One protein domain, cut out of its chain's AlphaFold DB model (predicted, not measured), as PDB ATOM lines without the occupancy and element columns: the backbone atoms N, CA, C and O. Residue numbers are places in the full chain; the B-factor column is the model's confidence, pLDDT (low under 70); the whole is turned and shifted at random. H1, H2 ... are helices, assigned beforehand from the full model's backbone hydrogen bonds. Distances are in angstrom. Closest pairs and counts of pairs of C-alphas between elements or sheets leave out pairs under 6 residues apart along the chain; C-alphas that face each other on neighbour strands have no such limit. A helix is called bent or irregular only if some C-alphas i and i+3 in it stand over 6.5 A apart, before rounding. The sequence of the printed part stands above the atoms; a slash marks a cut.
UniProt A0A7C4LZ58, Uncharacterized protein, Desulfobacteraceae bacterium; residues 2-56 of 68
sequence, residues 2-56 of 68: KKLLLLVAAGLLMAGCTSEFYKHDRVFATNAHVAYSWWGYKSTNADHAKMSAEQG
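What this domain is: This is residues 2 to 56 of the 68 residues of an uncharacterized protein of Desulfobacteraceae bacterium (UniProt A0A7C4LZ58). A lone helix, H1, sticks out at one end, and a long link joins it to a loose pair of helices, H2 and H3, side by side and running opposite ways. The 55 printed residues hold three named helices, in the order H1, H2, H3, and no named strand: all helix. The whole is extended, with a radius of gyration of the C-alphas of 16.1 A, and flat, spanning 45 by 28 by 12 A.

How they stand to each other: H1, residues 2 to 16, is apart from H2, residues 31 to 43, and from H3, residues 46 to 54. H2 and H3 are close but not clearly touching; their closest C-alphas, of His 33 and Ser 52, are 7.5 A apart. They stand at a shallow tilt of 25 degrees, opposite ways. Every O i to N i+4 pair is within hydrogen-bond range in H1 and H3, and 6 of 9 in H2.

Where its parts are: H1 runs 21.5 A from C-alpha 2 at (76.225, 45.712, 120.127). H2, 18.0 A, is irregular: C-alphas 38 and 41 are 7.3 A apart. H3, 12.4 A, ends at C-alpha 54 at (73.291, 90.114, 128.526).

The domain as a whole: The printed part has no cut. The link H1 to H2 is long, 14 residues. Residues 16 to 18 are under pLDDT 70.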
ATOM      1  N   LYS A   2      76.549  44.318 120.528       77.50
ATOM      2  CA  LYS A   2      76.225  45.712 120.127       77.50
ATOM      3  C   LYS A   2      76.306  46.748 121.268       77.50
ATOM      4  O   LYS A   2      76.814  47.841 121.070       77.50
ATOM      5  N   LYS A   3      75.874  46.378 122.482       90.12
ATOM      6  CA  LYS A   3      75.962  47.240 123.679       90.12
ATOM      7  C   LYS A   3      77.408  47.550 124.095       90.12
ATOM      8  O   LYS A   3      77.680  48.649 124.546       90.12
ATOM      9  N   LEU A   4      78.329  46.601 123.907       92.81
ATOM     10  CA  LEU A   4      79.744  46.786 124.232       92.81
ATOM     11  C   LEU A   4      80.411  47.741 123.235       92.81
ATOM     12  O   LEU A   4      81.131  48.639 123.645       92.81
ATOM     13  N   LEU A   5      80.096  47.606 121.942       93.31
ATOM     14  CA  LEU A   5      80.556  48.537 120.906       93.31
ATOM     15  C   LEU A   5      80.099  49.979 121.169       93.31
ATOM     16  O   LEU A   5      80.887  50.898 120.984       93.31
ATOM     17  N   LEU A   6      78.867  50.179 121.652       92.56
ATOM     18  CA  LEU A   6      78.382  51.507 122.050       92.56
ATOM     19  C   LEU A   6      79.185  52.099 123.214       92.56
ATOM     20  O   LEU A   6      79.522  53.277 123.176       92.56
ATOM     21  N   LEU A   7      79.526  51.291 124.221       93.25
ATOM     22  CA  LEU A   7      80.342  51.745 125.352       93.25
ATOM     23  C   LEU A   7      81.777  52.077 124.927       93.25
ATOM     24  O   LEU A   7      82.320  53.089 125.360       93.25
ATOM     25  N   VAL A   8      82.371  51.271 124.041       93.12
ATOM     26  CA  VAL A   8      83.704  51.537 123.475       93.12
ATOM     27  C   VAL A   8      83.696  52.824 122.645       93.12
ATOM     28  O   VAL A   8      84.566  53.672 122.826       93.12
ATOM     29  N   ALA A   9      82.693  53.015 121.782       89.06
ATOM     30  CA  ALA A   9      82.551  54.232 120.986       89.06
ATOM     31  C   ALA A   9      82.351  55.480 121.864       89.06
ATOM     32  O   ALA A   9      82.986  56.503 121.621       89.06
ATOM     33  N   ALA A  10      81.531  55.382 122.917       88.56
ATOM     34  CA  ALA A  10      81.362  56.456 123.893       88.56
ATOM     35  C   ALA A  10      82.678  56.776 124.622       88.56
ATOM     36  O   ALA A  10      83.027  57.944 124.767       88.56
ATOM     37  N   GLY A  11      83.447  55.756 125.019       87.44
ATOM     38  CA  GLY A  11      84.758  55.941 125.647       87.44
ATOM     39  C   GLY A  11      85.759  56.670 124.744       87.44
ATOM     40  O   GLY A  11      86.429  57.596 125.197       87.44
ATOM     41  N   LEU A  12      85.815  56.313 123.459       85.25
ATOM     42  CA  LEU A  12      86.686  56.972 122.477       85.25
ATOM     43  C   LEU A  12      86.275  58.433 122.213       85.25
ATOM     44  O   LEU A  12      87.142  59.302 122.138       85.25
ATOM     45  N   LEU A  13      84.969  58.716 122.134       80.19
ATOM     46  CA  LEU A  13      84.431  60.078 121.999       80.19
ATOM     47  C   LEU A  13      84.816  60.973 123.184       80.19
ATOM     48  O   LEU A  13      85.191  62.125 122.989       80.19
ATOM     49  N   MET A  14      84.761  60.438 124.405       77.25
ATOM     50  CA  MET A  14      85.123  61.183 125.614       77.25
ATOM     51  C   MET A  14      86.641  61.400 125.725       77.25
ATOM     52  O   MET A  14      87.073  62.466 126.157       77.25
ATOM     53  N   ALA A  15      87.459  60.429 125.299       76.19
ATOM     54  CA  ALA A  15      88.920  60.531 125.338       76.19
ATOM     55  C   ALA A  15      89.490  61.552 124.332       76.19
ATOM     56  O   ALA A  15      90.499  62.201 124.616       76.19
ATOM     57  N   GLY A  16      88.842  61.722 123.173       69.06
ATOM     58  CA  GLY A  16      89.286  62.646 122.121       69.06
ATOM     59  C   GLY A  16      89.078  64.135 122.429       69.06
ATOM     60  O   GLY A  16      89.742  64.979 121.833       69.06
ATOM     61  N   CYS A  17      88.202  64.480 123.373       68.12
ATOM     62  CA  CYS A  17      87.790  65.864 123.634       68.12
ATOM     63  C   CYS A  17      88.593  66.570 124.738       68.12
ATOM     64  O   CYS A  17      88.084  67.510 125.324       68.12
ATOM     65  N   THR A  18      89.799  66.132 125.097       69.44
ATOM     66  CA  THR A  18      90.346  66.446 126.432       69.44
ATOM     67  C   THR A  18      91.216  67.707 126.505       69.44
ATOM     68  O   THR A  18      90.909  68.611 127.275       69.44
ATOM     69  N   SER A  19      92.289  67.826 125.720       77.88
ATOM     70  CA  SER A  19      93.315  68.856 125.978       77.88
ATOM     71  C   SER A  19      92.850  70.301 125.769       77.88
ATOM     72  O   SER A  19      93.144  71.152 126.603       77.88
ATOM     73  N   GLU A  20      92.129  70.593 124.683       75.75
ATOM     74  CA  GLU A  20      91.622  71.947 124.409       75.75
ATOM     75  C   GLU A  20      90.414  72.283 125.287       75.75
ATOM     76  O   GLU A  20      90.302  73.387 125.803       75.75
ATOM     77  N   PHE A  21      89.542  71.305 125.533       74.62
ATOM     78  CA  PHE A  21      88.370  71.474 126.389       74.62
ATOM     79  C   PHE A  21      88.759  71.867 127.815       74.62
ATOM     80  O   PHE A  21      88.138  72.757 128.386       74.62
ATOM     81  N   TYR A  22      89.826  71.277 128.369       76.44
ATOM     82  CA  TYR A  22      90.330  71.636 129.698       76.44
ATOM     83  C   TYR A  22      90.973  73.028 129.777       76.44
ATOM     84  O   TYR A  22      91.210  73.513 130.880       76.44
ATOM     85  N   LYS A  23      91.244  73.699 128.649       81.25
ATOM     86  CA  LYS A  23      91.695  75.104 128.657       81.25
ATOM     87  C   LYS A  23      90.553  76.090 128.912       81.25
ATOM     88  O   LYS A  23      90.812  77.279 129.101       81.25
ATOM     89  N   HIS A  24      89.308  75.621 128.901       78.56
ATOM     90  CA  HIS A  24      88.123  76.441 129.100       78.56
ATOM     91  C   HIS A  24      87.365  75.994 130.352       78.56
ATOM     92  O   HIS A  24      87.098  74.812 130.539       78.56
ATOM     93  N   ASP A  25      86.935  76.952 131.174       83.75
ATOM     94  CA  ASP A  25      86.144  76.662 132.382       83.75
ATOM     95  C   ASP A  25      84.764  76.065 132.051       83.75
ATOM     96  O   ASP A  25      84.137  75.399 132.873       83.75
ATOM     97  N   ARG A  26      84.256  76.357 130.846       84.12
ATOM     98  CA  ARG A  26      82.932  75.956 130.356       84.12
ATOM     99  C   ARG A  26      82.857  76.060 128.835       84.12
ATOM    100  O   ARG A  26      83.426  76.974 128.249       84.12
ATOM    101  N   VAL A  27      82.088  75.162 128.217       84.19
ATOM    102  CA  VAL A  27      81.774  75.204 126.773       84.19
ATOM    103  C   VAL A  27      80.679  76.220 126.464       84.19
ATOM    104  O   VAL A  27      80.755  76.946 125.482       84.19
ATOM    105  N   PHE A  28      79.661  76.285 127.321       90.12
ATOM    106  CA  PHE A  28      78.563  77.238 127.214       90.12
ATOM    107  C   PHE A  28      78.625  78.218 128.379       90.12
ATOM    108  O   PHE A  28      78.872  77.823 129.517       90.12
ATOM    109  N   ALA A  29      78.364  79.494 128.104       90.69
ATOM    110  CA  ALA A  29      78.383  80.542 129.122       90.69
ATOM    111  C   ALA A  29      77.383  80.282 130.270       90.69
ATOM    112  O   ALA A  29      77.728  80.471 131.436       90.69
ATOM    113  N   THR A  30      76.165  79.817 129.962       93.44
ATOM    114  CA  THR A  30      75.089  79.575 130.942       93.44
ATOM    115  C   THR A  30      74.224  78.368 130.560       93.44
ATOM    116  O   THR A  30      74.240  77.907 129.420       93.44
ATOM    117  N   ASN A  31      73.388  77.884 131.486       94.06
ATOM    118  CA  ASN A  31      72.401  76.836 131.186       94.06
ATOM    119  C   ASN A  31      71.359  77.284 130.146       94.06
ATOM    120  O   ASN A  31      70.894  76.470 129.350       94.06
ATOM    121  N   ALA A  32      71.015  78.576 130.113       95.31
ATOM    122  CA  ALA A  32      70.137  79.119 129.080       95.31
ATOM    123  C   ALA A  32      70.810  79.080 127.697       95.31
ATOM    124  O   ALA A  32      70.148  78.748 126.716       95.31
ATOM    125  N   HIS A  33      72.127  79.315 127.626       95.25
ATOM    126  CA  HIS A  33      72.907  79.150 126.396       95.25
ATOM    127  C   HIS A  33      72.855  77.696 125.892       95.25
ATOM    128  O   HIS A  33      72.629  77.465 124.703       95.25
ATOM    129  N   VAL A  34      72.981  76.706 126.788       95.19
ATOM    130  CA  VAL A  34      72.829  75.278 126.438       95.19
ATOM    131  C   VAL A  34      71.435  75.005 125.870       95.19
ATOM    132  O   VAL A  34      71.305  74.483 124.762       95.19
ATOM    133  N   ALA A  35      70.387  75.382 126.609       95.31
ATOM    134  CA  ALA A  35      69.003  75.117 126.224       95.31
ATOM    135  C   ALA A  35      68.651  75.757 124.873       95.31
ATOM    136  O   ALA A  35      68.030  75.120 124.016       95.31
ATOM    137  N   TYR A  36      69.099  76.993 124.653       96.00
ATOM    138  CA  TYR A  36      68.915  77.682 123.386       96.00
ATOM    139  C   TYR A  36      69.665  76.992 122.237       96.00
ATOM    140  O   TYR A  36      69.074  76.763 121.181       96.00
ATOM    141  N   SER A  37      70.919  76.582 122.453       94.00
ATOM    142  CA  SER A  37      71.730  75.907 121.427       94.00
ATOM    143  C   SER A  37      71.159  74.551 121.014       94.00
ATOM    144  O   SER A  37      71.282  74.151 119.860       94.00
ATOM    145  N   TRP A  38      70.526  73.829 121.940       94.88
ATOM    146  CA  TRP A  38      69.970  72.504 121.655       94.88
ATOM    147  C   TRP A  38      68.562  72.571 121.062       94.88
ATOM    148  O   TRP A  38      68.233  71.782 120.175       94.88
ATOM    149  N   TRP A  39      67.737  73.514 121.524       95.44
ATOM    150  CA  TRP A  39      66.303  73.515 121.214       95.44
ATOM    151  C   TRP A  39      65.763  74.857 120.710       95.44
ATOM    152  O   TRP A  39      64.852  74.866 119.885       95.44
ATOM    153  N   GLY A  40      66.314  75.981 121.173       93.25
ATOM    154  CA  GLY A  40      65.767  77.324 120.929       93.25
ATOM    155  C   GLY A  40      66.152  77.968 119.594       93.25
ATOM    156  O   GLY A  40      65.387  78.779 119.073       93.25
ATOM    157  N   TYR A  41      67.288  77.594 118.998       93.31
ATOM    158  CA  TYR A  41      67.825  78.279 117.809       93.31
ATOM    159  C   TYR A  41      66.880  78.281 116.592       93.31
ATOM    160  O   TYR A  41      66.960  79.164 115.737       93.31
ATOM    161  N   LYS A  42      65.960  77.309 116.517       95.88
ATOM    162  CA  LYS A  42      65.016  77.137 115.399       95.88
ATOM    163  C   LYS A  42      63.994  78.270 115.269       95.88
ATOM    164  O   LYS A  42      63.441  78.444 114.190       95.88
ATOM    165  N   SER A  43      63.735  79.019 116.340       94.06
ATOM    166  CA  SER A  43      62.767  80.124 116.366       94.06
ATOM    167  C   SER A  43      63.382  81.366 117.012       94.06
ATOM    168  O   SER A  43      62.879  81.900 117.999       94.06
ATOM    169  N   THR A  44      64.508  81.813 116.461       95.44
ATOM    170  CA  THR A  44      65.246  82.971 116.977       95.44
ATOM    171  C   THR A  44      64.462  84.273 116.797       95.44
ATOM    172  O   THR A  44      63.909  84.531 115.732       95.44
ATOM    173  N   ASN A  45      64.442  85.106 117.839       95.62
ATOM    174  CA  ASN A  45      63.761  86.397 117.880       95.62
ATOM    175  C   ASN A  45      64.605  87.428 118.663       95.62
ATOM    176  O   ASN A  45      65.704  87.121 119.135       95.62
ATOM    177  N   ALA A  46      64.089  88.651 118.796       96.94
ATOM    178  CA  ALA A  46      64.794  89.759 119.441       96.94
ATOM    179  C   ALA A  46      65.125  89.509 120.926       96.94
ATOM    180  O   ALA A  46      66.195  89.910 121.386       96.94
ATOM    181  N   ASP A  47      64.268  88.799 121.663       95.75
ATOM    182  CA  ASP A  47      64.498  88.506 123.082       95.75
ATOM    183  C   ASP A  47      65.685  87.557 123.269       95.75
ATOM    184  O   ASP A  47      66.492  87.722 124.186       95.75
ATOM    185  N   HIS A  48      65.853  86.597 122.357       95.31
ATOM    186  CA  HIS A  48      67.013  85.710 122.356       95.31
ATOM    187  C   HIS A  48      68.317  86.459 122.061       95.31
ATOM    188  O   HIS A  48      69.332  86.178 122.700       95.31
ATOM    189  N   ALA A  49      68.291  87.441 121.154       92.50
ATOM    190  CA  ALA A  49      69.450  88.291 120.882       92.50
ATOM    191  C   ALA A  49      69.836  89.131 122.111       92.50
ATOM    192  O   ALA A  49      71.007  89.159 122.494       92.50
ATOM    193  N   LYS A  50      68.848  89.742 122.778       96.06
ATOM    194  CA  LYS A  50      69.061  90.485 124.026       96.06
ATOM    195  C   LYS A  50      69.655  89.591 125.118       96.06
ATOM    196  O   LYS A  50      70.684  89.930 125.694       96.06
ATOM    197  N   MET A  51      69.064  88.417 125.340       94.94
ATOM    198  CA  MET A  51      69.551  87.445 126.321       94.94
ATOM    199  C   MET A  51      70.982  86.980 126.017       94.94
ATOM    200  O   MET A  51      71.794  86.852 126.931       94.94
ATOM    201  N   SER A  52      71.298  86.735 124.743       94.62
ATOM    202  CA  SER A  52      72.632  86.319 124.303       94.62
ATOM    203  C   SER A  52      73.704  87.358 124.641       94.62
ATOM    204  O   SER A  52      74.783  86.991 125.117       94.62
ATOM    205  N   ALA A  53      73.390  88.642 124.445       92.94
ATOM    206  CA  ALA A  53      74.269  89.749 124.802       92.94
ATOM    207  C   ALA A  53      74.412  89.900 126.326       92.94
ATOM    208  O   ALA A  53      75.529  89.930 126.836       92.94
ATOM    209  N   GLU A  54      73.298  89.925 127.065       94.62
ATOM    210  CA  GLU A  54      73.291  90.114 128.526       94.62
ATOM    211  C   GLU A  54      74.026  88.998 129.277       94.62
ATOM    212  O   GLU A  54      74.677  89.241 130.292       94.62
ATOM    213  N   GLN A  55      73.937  87.765 128.783       93.75
ATOM    214  CA  GLN A  55      74.558  86.602 129.413       93.75
ATOM    215  C   GLN A  55      75.955  86.284 128.868       93.75
ATOM    216  O   GLN A  55      76.519  85.249 129.235       93.75
ATOM    217  N   GLY A  56      76.501  87.128 127.985       91.94
ATOM    218  CA  GLY A  56      77.846  86.955 127.438       91.94
ATOM    219  C   GLY A  56      78.040  85.588 126.783       91.94
ATOM    220  O   GLY A  56      78.985  84.871 127.105       91.94
TER     221      GLY A  56